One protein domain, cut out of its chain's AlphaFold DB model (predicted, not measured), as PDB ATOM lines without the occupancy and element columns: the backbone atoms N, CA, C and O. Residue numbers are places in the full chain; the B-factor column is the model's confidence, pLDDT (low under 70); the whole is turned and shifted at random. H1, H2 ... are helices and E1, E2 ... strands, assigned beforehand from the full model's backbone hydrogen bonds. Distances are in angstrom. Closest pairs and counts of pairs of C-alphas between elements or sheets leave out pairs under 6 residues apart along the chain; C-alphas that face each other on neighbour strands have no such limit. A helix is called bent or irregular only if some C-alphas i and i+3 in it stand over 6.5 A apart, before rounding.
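Overview. This is residues 150 to 262 of the 262 residues of an uncharacterized protein of Leptolyngbya sp. IPPAS B-1204 (UniProt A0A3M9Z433). One long helix, H4, runs through the middle, with H5 crossing it about perpendicular on one side, H2 meeting it near its first residues and pointing away from it, and a small three-strand sheet off to one side. H3 lies near H4 and H5 at the end of the model away from the sheet, H1 lies apart from the other helices, and the loop of the E2 and E3 hairpin makes the opposite end. The printed part has 113 residues, with five named helices and three named strands in the order E1 H1 H2 H3 H4 E2 E3 H5; the sheet runs E1, E2, E3, all antiparallel. The class is mostly helix, and the whole is compact, with a radius of gyration of the C-alphas of 13.7 A and spans of 41 by 32 by 29 A.

Arrangement. Strand E1, residues 150 to 152, is an edge strand and the antiparallel neighbour of E2, residues 223 to 226, at 156 degrees, with N 225 and O 151 2.9 A apart, within hydrogen-bond range. E2 forms a hairpin with E3, residues 235 to 238, at 146 degrees; N 224 and O 237 are 2.8 A apart, and N 226 and O 235 2.9 A. H1, residues 162 to 167, is not on the sheet and is apart from H2, residues 173 to 178. H2 touches H4, residues 193 to 210, about perpendicular at 78 degrees, meeting residues 196 to 200 alone; the closest C-alphas, of Leu 173 and Leu 196, are 6.2 A apart. H3, residues 180 to 188, is close to H4 but not clearly touching, the closest C-alphas, of His 185 and Gln 195, being 6.8 A apart. H5, residues 251 to 260, touches H4 at residues 199 to 206 alone, about perpendicular at 77 degrees; the closest C-alphas, of Ala 202 and Ser 258, are 5.6 A apart. Every O i to N i+4 pair is within hydrogen-bond range in H1, H2, H4 and H5, and 3 of 5 in H3.

Along the chain. E1 begins at C-alpha 150, (32.119, 0.857, 79.308). H3 is 14.1 A long and irregular, with C-alphas 181 and 184 7.6 A apart. H4 is 25.9 A long, from (49.629, -6.516, 83.172) to (35.967, -9.827, 104.961). E2 measures 9.5 A and E3 10.0 A. H5, 14.2 A long, ends at C-alpha 260, (48.857, -14.502, 98.521).

Size, cuts and confidence. The C-alphas farthest apart are those of Leu 184 and Ala 230, 41.5 A. The printed part has no cut and ends at the chain's last residue, 262. The links from H4 to E2 and from E3 to H5 are long. The mean pLDDT of the printed part is 77.3, and 30 residues are under 70, among them 227 to 233 and 241 to 255.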
ATOM      1  N   GLY A 150      30.826   0.626  78.670       74.38
ATOM      2  CA  GLY A 150      32.119   0.857  79.308       74.38
ATOM      3  C   GLY A 150      33.207  -0.112  78.867       74.38
ATOM      4  O   GLY A 150      32.950  -1.050  78.113       74.38
ATOM      5  N   LYS A 151      34.425   0.122  79.360       81.44
ATOM      6  CA  LYS A 151      35.553  -0.810  79.217       81.44
ATOM      7  C   LYS A 151      35.564  -1.778  80.391       81.44
ATOM      8  O   LYS A 151      35.291  -1.385  81.527       81.44
ATOM      9  N   THR A 152      35.909  -3.034  80.140       83.50
ATOM     10  CA  THR A 152      36.172  -3.978  81.232       83.50
ATOM     11  C   THR A 152      37.464  -3.589  81.950       83.50
ATOM     12  O   THR A 152      38.385  -3.055  81.335       83.50
ATOM     13  N   LEU A 153      37.595  -3.907  83.239       83.19
ATOM     14  CA  LEU A 153      38.825  -3.655  84.000       83.19
ATOM     15  C   LEU A 153      40.043  -4.343  83.361       83.19
ATOM     16  O   LEU A 153      41.161  -3.849  83.456       83.19
ATOM     17  N   GLY A 154      39.824  -5.460  82.656       80.25
ATOM     18  CA  GLY A 154      40.856  -6.152  81.882       80.25
ATOM     19  C   GLY A 154      41.446  -5.346  80.718       80.25
ATOM     20  O   GLY A 154      42.532  -5.684  80.260       80.25
ATOM     21  N   GLU A 155      40.755  -4.303  80.259       79.25
ATOM     22  CA  GLU A 155      41.160  -3.429  79.150       79.25
ATOM     23  C   GLU A 155      41.747  -2.096  79.639       79.25
ATOM     24  O   GLU A 155      42.129  -1.256  78.824       79.25
ATOM     25  N   ILE A 156      41.816  -1.883  80.959       84.25
ATOM     26  CA  ILE A 156      42.309  -0.646  81.569       84.25
ATOM     27  C   ILE A 156      43.768  -0.851  82.005       84.25
ATOM     28  O   ILE A 156      44.022  -1.598  82.955       84.25
ATOM     29  N   PRO A 157      44.750  -0.178  81.372       82.44
ATOM     30  CA  PRO A 157      46.169  -0.355  81.701       82.44
ATOM     31  C   PRO A 157      46.542   0.077  83.123       82.44
ATOM     32  O   PRO A 157      47.535  -0.381  83.669       82.44
ATOM     33  N   THR A 158      45.764   0.957  83.740       84.06
ATOM     34  CA  THR A 158      46.022   1.451  85.099       84.06
ATOM     35  C   THR A 158      45.246   0.690  86.175       84.06
ATOM     36  O   THR A 158      45.510   0.876  87.358       84.06
ATOM     37  N   GLY A 159      44.324  -0.202  85.794       89.25
ATOM     38  CA  GLY A 159      43.468  -0.920  86.737       89.25
ATOM     39  C   GLY A 159      42.492  -0.004  87.480       89.25
ATOM     40  O   GLY A 159      41.861   0.868  86.877       89.25
ATOM     41  N   PHE A 160      42.319  -0.244  88.782       92.19
ATOM     42  CA  PHE A 160      41.499   0.624  89.632       92.19
ATOM     43  C   PHE A 160      42.150   2.002  89.824       92.19
ATOM     44  O   PHE A 160      43.371   2.102  89.937       92.19
ATOM     45  N   THR A 161      41.342   3.062  89.906       92.06
ATOM     46  CA  THR A 161      41.829   4.414  90.221       92.06
ATOM     47  C   THR A 161      42.474   4.468  91.607       92.06
ATOM     48  O   THR A 161      42.206   3.632  92.473       92.06
ATOM     49  N   ALA A 162      43.314   5.483  91.838       92.12
ATOM     50  CA  ALA A 162      43.954   5.702  93.136       92.12
ATOM     51  C   ALA A 162      42.922   5.878  94.265       92.12
ATOM     52  O   ALA A 162      43.064   5.266  95.322       92.12
ATOM     53  N   ASP A 163      41.854   6.639  94.008       93.06
ATOM     54  CA  ASP A 163      40.746   6.824  94.950       93.06
ATOM     55  C   ASP A 163      40.048   5.495  95.279       93.06
ATOM     56  O   ASP A 163      39.885   5.151  96.450       93.06
ATOM     57  N   PHE A 164      39.746   4.674  94.266       94.62
ATOM     58  CA  PHE A 164      39.182   3.343  94.488       94.62
ATOM     59  C   PHE A 164      40.109   2.462  95.335       94.62
ATOM     60  O   PHE A 164      39.659   1.799  96.274       94.62
ATOM     61  N   CYS A 165      41.412   2.479  95.041       95.00
ATOM     62  CA  CYS A 165      42.407   1.732  95.806       95.00
ATOM     63  C   CYS A 165      42.442   2.167  97.278       95.00
ATOM     64  O   CYS A 165      42.446   1.320  98.174       95.00
ATOM     65  N   GLN A 166      42.405   3.475  97.531       95.62
ATOM     66  CA  GLN A 166      42.392   4.046  98.873       95.62
ATOM     67  C   GLN A 166      41.120   3.674  99.645       95.62
ATOM     68  O   GLN A 166      41.217   3.191 100.775       95.62
ATOM     69  N   VAL A 167      39.940   3.852  99.042       96.38
ATOM     70  CA  VAL A 167      38.645   3.590  99.691       96.38
ATOM     71  C   VAL A 167      38.493   2.117 100.063       96.38
ATOM     72  O   VAL A 167      38.142   1.804 101.200       96.38
ATOM     73  N   PHE A 168      38.824   1.201  99.148       95.25
ATOM     74  CA  PHE A 168      38.752  -0.240  99.411       95.25
ATOM     75  C   PHE A 168      39.985  -0.792 100.139       95.25
ATOM     76  O   PHE A 168      40.033  -1.985 100.451       95.25
ATOM     77  N   GLN A 169      40.980   0.053 100.431       95.50
ATOM     78  CA  GLN A 169      42.240  -0.327 101.073       95.50
ATOM     79  C   GLN A 169      42.924  -1.502 100.355       95.50
ATOM     80  O   GLN A 169      43.327  -2.499 100.977       95.50
ATOM     81  N   ILE A 170      43.005  -1.405  99.030       94.62
ATOM     82  CA  ILE A 170      43.681  -2.366  98.157       94.62
ATOM     83  C   ILE A 170      44.908  -1.708  97.524       94.62
ATOM     84  O   ILE A 170      44.904  -0.499  97.306       94.62
ATOM     85  N   PRO A 171      45.967  -2.476  97.229       93.50
ATOM     86  CA  PRO A 171      47.159  -1.897  96.641       93.50
ATOM     87  C   PRO A 171      46.963  -1.475  95.183       93.50
ATOM     88  O   PRO A 171      46.200  -2.102  94.436       93.50
ATOM     89  N   SER A 172      47.708  -0.452  94.763       92.81
ATOM     90  CA  SER A 172      47.785  -0.051  93.352       92.81
ATOM     91  C   SER A 172      48.520  -1.104  92.510       92.81
ATOM     92  O   SER A 172      49.177  -2.010  93.040       92.81
ATOM     93  N   LEU A 173      48.443  -1.006  91.177       90.00
ATOM     94  CA  LEU A 173      49.199  -1.906  90.301       90.00
ATOM     95  C   LEU A 173      50.712  -1.752  90.486       90.00
ATOM     96  O   LEU A 173      51.419  -2.760  90.518       90.00
ATOM     97  N   GLU A 174      51.200  -0.526  90.670       89.06
ATOM     98  CA  GLU A 174      52.610  -0.231  90.932       89.06
ATOM     99  C   GLU A 174      53.068  -0.902  92.230       89.06
ATOM    100  O   GLU A 174      54.104  -1.570  92.264       89.06
ATOM    101  N   GLU A 175      52.266  -0.808  93.294       91.38
ATOM    102  CA  GLU A 175      52.561  -1.470  94.564       91.38
ATOM    103  C   GLU A 175      52.567  -2.996  94.423       91.38
ATOM    104  O   GLU A 175      53.467  -3.668  94.935       91.38
ATOM    105  N   ILE A 176      51.589  -3.568  93.711       90.00
ATOM    106  CA  ILE A 176      51.532  -5.011  93.440       90.00
ATOM    107  C   ILE A 176      52.763  -5.455  92.647       90.00
ATOM    108  O   ILE A 176      53.357  -6.490  92.965       90.00
ATOM    109  N   GLN A 177      53.179  -4.672  91.653       88.00
ATOM    110  CA  GLN A 177      54.330  -4.977  90.813       88.00
ATOM    111  C   GLN A 177      55.623  -5.068  91.627       88.00
ATOM    112  O   GLN A 177      56.481  -5.882  91.285       88.00
ATOM    113  N   GLN A 178      55.767  -4.309  92.716       88.81
ATOM    114  CA  GLN A 178      56.959  -4.360  93.570       88.81
ATOM    115  C   GLN A 178      56.931  -5.497  94.606       88.81
ATOM    116  O   GLN A 178      57.981  -5.921  95.097       88.81
ATOM    117  N   ARG A 179      55.759  -6.073  94.911       90.00
ATOM    118  CA  ARG A 179      55.625  -7.135  95.923       90.00
ATOM    119  C   ARG A 179      56.343  -8.425  95.499       90.00
ATOM    120  O   ARG A 179      56.066  -9.045  94.467       90.00
ATOM    121  N   SER A 180      57.270  -8.884  96.343       86.12
ATOM    122  CA  SER A 180      58.077 -10.093  96.103       86.12
ATOM    123  C   SER A 180      57.242 -11.378  96.059       86.12
ATOM    124  O   SER A 180      57.540 -12.263  95.260       86.12
ATOM    125  N   ARG A 181      56.157 -11.455  96.838       87.75
ATOM    126  CA  ARG A 181      55.232 -12.605  96.868       87.75
ATOM    127  C   ARG A 181      54.602 -12.944  95.507       87.75
ATOM    128  O   ARG A 181      54.254 -14.091  95.274       87.75
ATOM    129  N   PHE A 182      54.527 -11.982  94.581       86.44
ATOM    130  CA  PHE A 182      54.007 -12.182  93.220       86.44
ATOM    131  C   PHE A 182      55.114 -12.365  92.166       86.44
ATOM    132  O   PHE A 182      54.877 -12.188  90.972       86.44
ATOM    133  N   ARG A 183      56.355 -12.680  92.567       80.62
ATOM    134  CA  ARG A 183      57.467 -12.940  91.627       80.62
ATOM    135  C   ARG A 183      57.143 -14.066  90.642       80.62
ATOM    136  O   ARG A 183      57.405 -13.899  89.457       80.62
ATOM    137  N   LEU A 184      56.529 -15.154  91.113       78.06
ATOM    138  CA  LEU A 184      56.146 -16.285  90.261       78.06
ATOM    139  C   LEU A 184      55.074 -15.887  89.234       78.06
ATOM    140  O   LEU A 184      55.235 -16.164  88.051       78.06
ATOM    141  N   HIS A 185      54.032 -15.161  89.656       77.31
ATOM    142  CA  HIS A 185      52.995 -14.632  88.757       77.31
ATOM    143  C   HIS A 185      53.569 -13.729  87.665       77.31
ATOM    144  O   HIS A 185      53.143 -13.817  86.518       77.31
ATOM    145  N   ARG A 186      54.563 -12.896  88.002       77.25
ATOM    146  CA  ARG A 186      55.266 -12.030  87.039       77.25
ATOM    147  C   ARG A 186      56.197 -12.792  86.093       77.25
ATOM    148  O   ARG A 186      56.531 -12.257  85.040       77.25
ATOM    149  N   TRP A 187      56.659 -13.977  86.486       75.75
ATOM    150  CA  TRP A 187      57.523 -14.826  85.666       75.75
ATOM    151  C   TRP A 187      56.718 -15.693  84.686       75.75
ATOM    152  O   TRP A 187      57.137 -15.864  83.549       75.75
ATOM    153  N   LEU A 188      55.552 -16.195  85.109       69.62
ATOM    154  CA  LEU A 188      54.712 -17.114  84.329       69.62
ATOM    155  C   LEU A 188      53.908 -16.463  83.190       69.62
ATOM    156  O   LEU A 188      53.396 -17.194  82.346       69.62
ATOM    157  N   ASP A 189      53.744 -15.137  83.168       67.06
ATOM    158  CA  ASP A 189      52.903 -14.453  82.175       67.06
ATOM    159  C   ASP A 189      53.689 -13.361  81.420       67.06
ATOM    160  O   ASP A 189      54.095 -12.371  82.042       67.06
ATOM    161  N   PRO A 190      53.919 -13.510  80.098       60.69
ATOM    162  CA  PRO A 190      54.612 -12.508  79.289       60.69
ATOM    163  C   PRO A 190      53.852 -11.173  79.212       60.69
ATOM    164  O   PRO A 190      54.493 -10.125  79.144       60.69
ATOM    165  N   ASP A 191      52.523 -11.191  79.358       66.44
ATOM    166  CA  ASP A 191      51.645 -10.014  79.331       66.44
ATOM    167  C   ASP A 191      51.374  -9.443  80.734       66.44
ATOM    168  O   ASP A 191      50.350  -8.791  80.928       66.44
ATOM    169  N   LYS A 192      52.252  -9.720  81.720       71.25
ATOM    170  CA  LYS A 192      52.293  -9.303  83.151       71.25
ATOM    171  C   LYS A 192      51.116  -8.464  83.670       71.25
ATOM    172  O   LYS A 192      50.474  -8.853  84.644       71.25
ATOM    173  N   GLN A 193      50.829  -7.337  83.027       79.88
ATOM    174  CA  GLN A 193      49.629  -6.516  83.172       79.88
ATOM    175  C   GLN A 193      48.335  -7.299  83.462       79.88
ATOM    176  O   GLN A 193      47.646  -7.010  84.440       79.88
ATOM    177  N   ARG A 194      48.008  -8.335  82.677       78.56
ATOM    178  CA  ARG A 194      46.773  -9.118  82.883       78.56
ATOM    179  C   ARG A 194      46.740  -9.821  84.243       78.56
ATOM    180  O   ARG A 194      45.665  -9.953  84.834       78.56
ATOM    181  N   GLN A 195      47.886 -10.293  84.734       80.06
ATOM    182  CA  GLN A 195      47.986 -10.930  86.052       80.06
ATOM    183  C   GLN A 195      47.998  -9.908  87.176       80.06
ATOM    184  O   GLN A 195      47.374 -10.153  88.203       80.06
ATOM    185  N   LEU A 196      48.638  -8.753  86.980       86.12
ATOM    186  CA  LEU A 196      48.591  -7.662  87.956       86.12
ATOM    187  C   LEU A 196      47.138  -7.221  88.198       86.12
ATOM    188  O   LEU A 196      46.715  -7.141  89.348       86.12
ATOM    189  N   LEU A 197      46.338  -7.074  87.135       87.31
ATOM    190  CA  LEU A 197      44.906  -6.759  87.229       87.31
ATOM    191  C   LEU A 197      44.101  -7.841  87.963       87.31
ATOM    192  O   LEU A 197      43.229  -7.524  88.771       87.31
ATOM    193  N   LYS A 198      44.400  -9.127  87.730       85.00
ATOM    194  CA  LYS A 198      43.778 -10.231  88.484       85.00
ATOM    195  C   LYS A 198      44.133 -10.186  89.964       85.00
ATOM    196  O   LYS A 198      43.257 -10.390  90.795       85.00
ATOM    197  N   ILE A 199      45.394  -9.916  90.296       86.31
ATOM    198  CA  ILE A 199      45.845  -9.784  91.685       86.31
ATOM    199  C   ILE A 199      45.131  -8.601  92.350       86.31
ATOM    200  O   ILE A 199      44.599  -8.751  93.447       86.31
ATOM    201  N   GLN A 200      45.054  -7.450  91.679       90.06
ATOM    202  CA  GLN A 200      44.347  -6.270  92.186       90.06
ATOM    203  C   GLN A 200      42.858  -6.566  92.430       90.06
ATOM    204  O   GLN A 200      42.308  -6.244  93.481       90.06
ATOM    205  N   THR A 201      42.229  -7.280  91.496       88.94
ATOM    206  CA  THR A 201      40.848  -7.766  91.611       88.94
ATOM    207  C   THR A 201      40.679  -8.750  92.779       88.94
ATOM    208  O   THR A 201      39.689  -8.686  93.506       88.94
ATOM    209  N   ALA A 202      41.656  -9.631  93.020       88.50
ATOM    210  CA  ALA A 202      41.636 -10.561  94.150       88.50
ATOM    211  C   ALA A 202      41.689  -9.835  95.505       88.50
ATOM    212  O   ALA A 202      40.967 -10.231  96.422       88.50
ATOM    213  N   TYR A 203      42.460  -8.745  95.629       91.25
ATOM    214  CA  TYR A 203      42.419  -7.895  96.826       91.25
ATOM    215  C   TYR A 203      41.016  -7.326  97.068       91.25
ATOM    216  O   TYR A 203      40.520  -7.431  98.188       91.25
ATOM    217  N   LEU A 204      40.351  -6.788  96.036       92.19
ATOM    218  CA  LEU A 204      38.986  -6.262  96.166       92.19
ATOM    219  C   LEU A 204      38.025  -7.331  96.698       92.19
ATOM    220  O   LEU A 204      37.362  -7.133  97.713       92.19
ATOM    221  N   PHE A 205      37.968  -8.493  96.054       89.00
ATOM    222  CA  PHE A 205      37.035  -9.542  96.463       89.00
ATOM    223  C   PHE A 205      37.336 -10.114  97.845       89.00
ATOM    224  O   PHE A 205      36.412 -10.474  98.571       89.00
ATOM    225  N   ARG A 206      38.605 -10.146  98.250       87.25
ATOM    226  CA  ARG A 206      38.983 -10.488  99.619       87.25
ATOM    227  C   ARG A 206      38.456  -9.461 100.625       87.25
ATOM    228  O   ARG A 206      37.938  -9.857 101.666       87.25
ATOM    229  N   ARG A 207      38.542  -8.162 100.321       91.50
ATOM    230  CA  ARG A 207      37.964  -7.095 101.161       91.50
ATOM    231  C   ARG A 207      36.449  -7.229 101.273       91.50
ATOM    232  O   ARG A 207      35.912  -7.178 102.376       91.50
ATOM    233  N   LEU A 208      35.773  -7.494 100.157       91.62
ATOM    234  CA  LEU A 208      34.335  -7.773 100.139       91.62
ATOM    235  C   LEU A 208      33.994  -9.013 100.979       91.62
ATOM    236  O   LEU A 208      33.084  -8.965 101.806       91.62
ATOM    237  N   TRP A 209      34.781 -10.085 100.862       89.44
ATOM    238  CA  TRP A 209      34.611 -11.301 101.659       89.44
ATOM    239  C   TRP A 209      34.780 -11.046 103.161       89.44
ATOM    240  O   TRP A 209      33.994 -11.559 103.954       89.44
ATOM    241  N   GLN A 210      35.763 -10.234 103.563       91.31
ATOM    242  CA  GLN A 210      35.967  -9.827 104.961       91.31
ATOM    243  C   GLN A 210      34.766  -9.045 105.516       91.31
ATOM    244  O   GLN A 210      34.441  -9.186 106.690       91.31
ATOM    245  N   LYS A 211      34.061  -8.289 104.666       93.38
ATOM    246  CA  LYS A 211      32.778  -7.640 104.994       93.38
ATOM    247  C   LYS A 211      31.577  -8.593 104.918       93.38
ATOM    248  O   LYS A 211      30.447  -8.196 105.185       93.38
ATOM    249  N   GLY A 212      31.798  -9.855 104.556       90.69
ATOM    250  CA  GLY A 212      30.768 -10.879 104.421       90.69
ATOM    251  C   GLY A 212      30.011 -10.850 103.093       90.69
ATOM    252  O   GLY A 212      28.959 -11.476 103.026       90.69
ATOM    253  N   ILE A 213      30.489 -10.134 102.072       90.38
ATOM    254  CA  ILE A 213      29.924 -10.112 100.712       90.38
ATOM    255  C   ILE A 213      30.658 -11.171  99.882       90.38
ATOM    256  O   ILE A 213      31.863 -11.060  99.639       90.38
ATOM    257  N   LYS A 214      29.959 -12.225  99.454       84.44
ATOM    258  CA  LYS A 214      30.601 -13.396  98.827       84.44
ATOM    259  C   LYS A 214      30.377 -13.428  97.319       84.44
ATOM    260  O   LYS A 214      29.344 -13.892  96.844       84.44
ATOM    261  N   ILE A 215      31.393 -13.021  96.559       78.25
ATOM    262  CA  ILE A 215      31.401 -13.111  95.093       78.25
ATOM    263  C   ILE A 215      32.447 -14.146  94.676       78.25
ATOM    264  O   ILE A 215      33.649 -13.923  94.787       78.25
ATOM    265  N   LEU A 216      31.986 -15.303  94.196       66.50
ATOM    266  CA  LEU A 216      32.844 -16.449  93.856       66.50
ATOM    267  C   LEU A 216      33.474 -16.360  92.453       66.50
ATOM    268  O   LEU A 216      34.057 -17.330  91.975       66.50
ATOM    269  N   SER A 217      33.360 -15.212  91.781       61.50
ATOM    270  CA  SER A 217      33.972 -14.982  90.473       61.50
ATOM    271  C   SER A 217      34.963 -13.829  90.533       61.50
ATOM    272  O   SER A 217      34.578 -12.667  90.589       61.50
ATOM    273  N   LEU A 218      36.249 -14.180  90.499       58.91
ATOM    274  CA  LEU A 218      37.383 -13.271  90.690       58.91
ATOM    275  C   LEU A 218      37.916 -12.675  89.374       58.91
ATOM    276  O   LEU A 218      39.099 -12.362  89.263       58.91
ATOM    277  N   ASN A 219      37.083 -12.585  88.337       71.25
ATOM    278  CA  ASN A 219      37.553 -12.210  87.005       71.25
ATOM    279  C   ASN A 219      37.340 -10.717  86.738       71.25
ATOM    280  O   ASN A 219      36.206 -10.246  86.712       71.25
ATOM    281  N   GLN A 220      38.429 -10.006  86.447       71.62
ATOM    282  CA  GLN A 220      38.424  -8.587  86.089       71.62
ATOM    283  C   GLN A 220      37.526  -8.272  84.884       71.62
ATOM    284  O   GLN A 220      37.042  -7.155  84.748       71.62
ATOM    285  N   LYS A 221      37.261  -9.255  84.013       76.50
ATOM    286  CA  LYS A 221      36.347  -9.099  82.868       76.50
ATOM    287  C   LYS A 221      34.899  -8.820  83.276       76.50
ATOM    288  O   LYS A 221      34.137  -8.303  82.472       76.50
ATOM    289  N   ASN A 222      34.534  -9.165  84.507       79.00
ATOM    290  CA  ASN A 222      33.193  -8.951  85.042       79.00
ATOM    291  C   ASN A 222      33.043  -7.591  85.723       79.00
ATOM    292  O   ASN A 222      31.966  -7.288  86.217       79.00
ATOM    293  N   ILE A 223      34.108  -6.792  85.792       85.81
ATOM    294  CA  ILE A 223      34.076  -5.449  86.360       85.81
ATOM    295  C   ILE A 223      34.157  -4.474  85.193       85.81
ATOM    296  O   ILE A 223      35.160  -4.455  84.480       85.81
ATOM    297  N   LEU A 224      33.106  -3.691  84.974       85.88
ATOM    298  CA  LEU A 224      33.079  -2.648  83.955       85.88
ATOM    299  C   LEU A 224      33.255  -1.291  84.602       85.88
ATOM    300  O   LEU A 224      32.668  -1.002  85.641       85.88
ATOM    301  N   LEU A 225      34.032  -0.444  83.945       85.00
ATOM    302  CA  LEU A 225      34.102   0.963  84.274       85.00
ATOM    303  C   LEU A 225      32.976   1.698  83.554       85.00
ATOM    304  O   LEU A 225      32.954   1.715  82.322       85.00
ATOM    305  N   ASN A 226      32.062   2.305  84.308       74.31
ATOM    306  CA  ASN A 226      31.061   3.188  83.728       74.31
ATOM    307  C   ASN A 226      31.743   4.508  83.359       74.31
ATOM    308  O   ASN A 226      31.972   5.361  84.210       74.31
ATOM    309  N   SER A 227      32.110   4.647  82.088       58.06
ATOM    310  CA  SER A 227      32.581   5.907  81.519       58.06
ATOM    311  C   SER A 227      31.391   6.627  80.888       58.06
ATOM    312  O   SER A 227      31.278   6.711  79.663       58.06
ATOM    313  N   SER A 228      30.455   7.077  81.721       55.16
ATOM    314  CA  SER A 228      29.436   8.029  81.287       55.16
ATOM    315  C   SER A 228      30.167   9.317  80.909       55.16
ATOM    316  O   SER A 228      30.855   9.910  81.730       55.16
ATOM    317  N   SER A 229      30.046   9.763  79.659       46.50
ATOM    318  CA  SER A 229      30.664  11.012  79.191       46.50
ATOM    319  C   SER A 229      30.079  12.271  79.853       46.50
ATOM    320  O   SER A 229      30.517  13.372  79.540       46.50
ATOM    321  N   ALA A 230      29.065  12.119  80.712       47.28
ATOM    322  CA  ALA A 230      28.360  13.202  81.389       47.28
ATOM    323  C   ALA A 230      28.826  13.423  82.840       47.28
ATOM    324  O   ALA A 230      28.505  14.458  83.416       47.28
ATOM    325  N   SER A 231      29.575  12.485  83.428       52.19
ATOM    326  CA  SER A 231      30.083  12.582  84.799       52.19
ATOM    327  C   SER A 231      31.564  12.218  84.830       52.19
ATOM    328  O   SER A 231      31.949  11.147  84.366       52.19
ATOM    329  N   GLU A 232      32.399  13.077  85.413       57.03
ATOM    330  CA  GLU A 232      33.798  12.733  85.719       57.03
ATOM    331  C   GLU A 232      33.907  11.637  86.797       57.03
ATOM    332  O   GLU A 232      34.988  11.095  87.031       57.03
ATOM    333  N   ASP A 233      32.784  11.278  87.424       67.81
ATOM    334  CA  ASP A 233      32.721  10.265  88.464       67.81
ATOM    335  C   ASP A 233      32.922   8.855  87.897       67.81
ATOM    336  O   ASP A 233      32.163   8.337  87.071       67.81
ATOM    337  N   VAL A 234      34.005   8.234  88.356       80.38
ATOM    338  CA  VAL A 234      34.444   6.906  87.944       80.38
ATOM    339  C   VAL A 234      33.778   5.855  88.830       80.38
ATOM    340  O   VAL A 234      34.115   5.728  90.006       80.38
ATOM    341  N   HIS A 235      32.885   5.051  88.250       87.19
ATOM    342  CA  HIS A 235      32.187   3.974  88.961       87.19
ATOM    343  C   HIS A 235      32.504   2.598  88.372       87.19
ATOM    344  O   HIS A 235      32.521   2.412  87.149       87.19
ATOM    345  N   TYR A 236      32.690   1.604  89.238       90.31
ATOM    346  CA  TYR A 236      32.947   0.218  88.859       90.31
ATOM    347  C   TYR A 236      31.692  -0.630  89.066       90.31
ATOM    348  O   TYR A 236      31.139  -0.702  90.159       90.31
ATOM    349  N   ASN A 237      31.256  -1.305  88.009       88.56
ATOM    350  CA  ASN A 237      30.066  -2.143  87.990       88.56
ATOM    351  C   ASN A 237      30.463  -3.611  87.875       88.56
ATOM    352  O   ASN A 237      31.038  -4.030  86.870       88.56
ATOM    353  N   ILE A 238      30.131  -4.409  88.884       87.81
ATOM    354  CA  ILE A 238      30.260  -5.862  88.825       87.81
ATOM    355  C   ILE A 238      29.050  -6.410  88.065       87.81
ATOM    356  O   ILE A 238      27.916  -6.282  88.515       87.81
ATOM    357  N   ILE A 239      29.281  -7.064  86.931       83.50
ATOM    358  CA  ILE A 239      28.291  -7.929  86.290       83.50
ATOM    359  C   ILE A 239      28.454  -9.313  86.894       83.50
ATOM    360  O   ILE A 239      29.452  -9.989  86.638       83.50
ATOM    361  N   ASP A 240      27.484  -9.745  87.700       76.69
ATOM    362  CA  ASP A 240      27.514 -11.089  88.266       76.69
ATOM    363  C   ASP A 240      27.503 -12.113  87.126       76.69
ATOM    364  O   ASP A 240      26.528 -12.173  86.376       76.69
ATOM    365  N   PRO A 241      28.558 -12.908  86.912       66.94
ATOM    366  CA  PRO A 241      28.544 -13.869  85.829       66.94
ATOM    367  C   PRO A 241      27.670 -15.065  86.225       66.94
ATOM    368  O   PRO A 241      27.586 -15.457  87.393       66.94
ATOM    369  N   VAL A 242      27.112 -15.743  85.218       61.12
ATOM    370  CA  VAL A 242      26.778 -17.164  85.405       61.12
ATOM    371  C   VAL A 242      28.079 -17.848  85.787       61.12
ATOM    372  O   VAL A 242      29.129 -17.433  85.306       61.12
ATOM    373  N   ALA A 243      28.036 -18.854  86.656       46.50
ATOM    374  CA  ALA A 243      29.190 -19.712  86.869       46.50
ATOM    375  C   ALA A 243      29.630 -20.275  85.508       46.50
ATOM    376  O   ALA A 243      29.105 -21.284  85.040       46.50
ATOM    377  N   ASP A 244      30.544 -19.582  84.833       39.56
ATOM    378  CA  ASP A 244      31.265 -20.103  83.698       39.56
ATOM    379  C   ASP A 244      32.108 -21.220  84.295       39.56
ATOM    380  O   ASP A 244      33.192 -21.009  84.831       39.56
ATOM    381  N   TYR A 245      31.563 -22.432  84.230       29.50
ATOM    382  CA  TYR A 245      32.265 -23.659  84.584       29.50
ATOM    383  C   TYR A 245      33.462 -23.926  83.654       29.50
ATOM    384  O   TYR A 245      34.187 -24.897  83.856       29.50
ATOM    385  N   PHE A 246      33.732 -23.047  82.680       30.23
ATOM    386  CA  PHE A 246      35.007 -23.011  81.979       30.23
ATOM    387  C   PHE A 246      35.975 -22.056  82.664       30.23
ATOM    388  O   PHE A 246      35.813 -20.836  82.662       30.23
ATOM    389  N   ALA A 247      36.979 -22.693  83.256       30.48
ATOM    390  CA  ALA A 247      37.993 -22.121  84.112       30.48
ATOM    391  C   ALA A 247      38.597 -20.825  83.533       30.48
ATOM    392  O   ALA A 247      39.322 -20.887  82.534       30.48
ATOM    393  N   PRO A 248      38.481 -19.659  84.205       36.56
ATOM    394  CA  PRO A 248      39.691 -18.857  84.291       36.56
ATOM    395  C   PRO A 248      40.701 -19.783  84.968       36.56
ATOM    396  O   PRO A 248      40.320 -20.417  85.948       36.56
ATOM    397  N   ILE A 249      41.894 -19.955  84.388       42.28
ATOM    398  CA  ILE A 249      43.088 -20.576  84.997       42.28
ATOM    399  C   ILE A 249      42.784 -21.034  86.430       42.28
ATOM    400  O   ILE A 249      42.710 -20.176  87.296       42.28
ATOM    401  N   THR A 250      42.437 -22.322  86.570       51.53
ATOM    402  CA  THR A 250      41.946 -23.069  87.750       51.53
ATOM    403  C   THR A 250      41.364 -22.281  88.952       51.53
ATOM    404  O   THR A 250      42.012 -21.396  89.504       51.53
ATOM    405  N   PRO A 251      40.225 -22.712  89.537       57.06
ATOM    406  CA  PRO A 251      39.814 -22.292  90.886       57.06
ATOM    407  C   PRO A 251      40.964 -22.313  91.907       57.06
ATOM    408  O   PRO A 251      41.030 -21.446  92.768       57.06
ATOM    409  N   LEU A 252      41.916 -23.238  91.743       61.22
ATOM    410  CA  LEU A 252      43.166 -23.324  92.501       61.22
ATOM    411  C   LEU A 252      44.107 -22.127  92.313       61.22
ATOM    412  O   LEU A 252      44.688 -21.683  93.293       61.22
ATOM    413  N   TYR A 253      44.273 -21.592  91.102       61.91
ATOM    414  CA  TYR A 253      45.106 -20.411  90.856       61.91
ATOM    415  C   TYR A 253      44.459 -19.133  91.389       61.91
ATOM    416  O   TYR A 253      45.134 -18.275  91.955       61.91
ATOM    417  N   ASN A 254      43.141 -19.004  91.254       63.31
ATOM    418  CA  ASN A 254      42.413 -17.892  91.857       63.31
ATOM    419  C   ASN A 254      42.441 -17.976  93.392       63.31
ATOM    420  O   ASN A 254      42.685 -16.972  94.058       63.31
ATOM    421  N   LEU A 255      42.272 -19.180  93.948       68.62
ATOM    422  CA  LEU A 255      42.404 -19.442  95.380       68.62
ATOM    423  C   LEU A 255      43.828 -19.151  95.870       68.62
ATOM    424  O   LEU A 255      43.993 -18.431  96.849       68.62
ATOM    425  N   SER A 256      44.858 -19.637  95.173       70.75
ATOM    426  CA  SER A 256      46.256 -19.393  95.544       70.75
ATOM    427  C   SER A 256      46.618 -17.915  95.451       70.75
ATOM    428  O   SER A 256      47.277 -17.385  96.339       70.75
ATOM    429  N   THR A 257      46.121 -17.210  94.434       74.69
ATOM    430  CA  THR A 257      46.295 -15.759  94.314       74.69
ATOM    431  C   THR A 257      45.593 -15.023  95.455       74.69
ATOM    432  O   THR A 257      46.178 -14.109  96.031       74.69
ATOM    433  N   SER A 258      44.386 -15.449  95.843       73.00
ATOM    434  CA  SER A 258      43.661 -14.881  96.986       73.00
ATOM    435  C   SER A 258      44.384 -15.104  98.319       73.00
ATOM    436  O   SER A 258      44.398 -14.194  99.148       73.00
ATOM    437  N   LEU A 259      45.005 -16.274  98.519       79.31
ATOM    438  CA  LEU A 259      45.838 -16.568  99.695       79.31
ATOM    439  C   LEU A 259      47.076 -15.663  99.734       79.31
ATOM    440  O   LEU A 259      47.399 -15.084 100.759       79.31
ATOM    441  N   LEU A 260      47.727 -15.434  98.592       82.25
ATOM    442  CA  LEU A 260      48.857 -14.502  98.521       82.25
ATOM    443  C   LEU A 260      48.463 -13.041  98.784       82.25
ATOM    444  O   LEU A 260      49.344 -12.217  99.020       82.25
ATOM    445  N   CYS A 261      47.172 -12.707  98.747       80.94
ATOM    446  CA  CYS A 261      46.649 -11.385  99.090       80.94
ATOM    447  C   CYS A 261      46.337 -11.230 100.592       80.94
ATOM    448  O   CYS A 261      45.582 -10.323 100.944       80.94
ATOM    449  N   ASP A 262      46.893 -12.102 101.451       67.62
ATOM    450  CA  ASP A 262      46.904 -11.963 102.917       67.62
ATOM    451  C   ASP A 262      47.498 -10.632 103.408       67.62
ATOM    452  O   ASP A 262      48.561 -10.194 102.887       67.62
TER     453      ASP A 262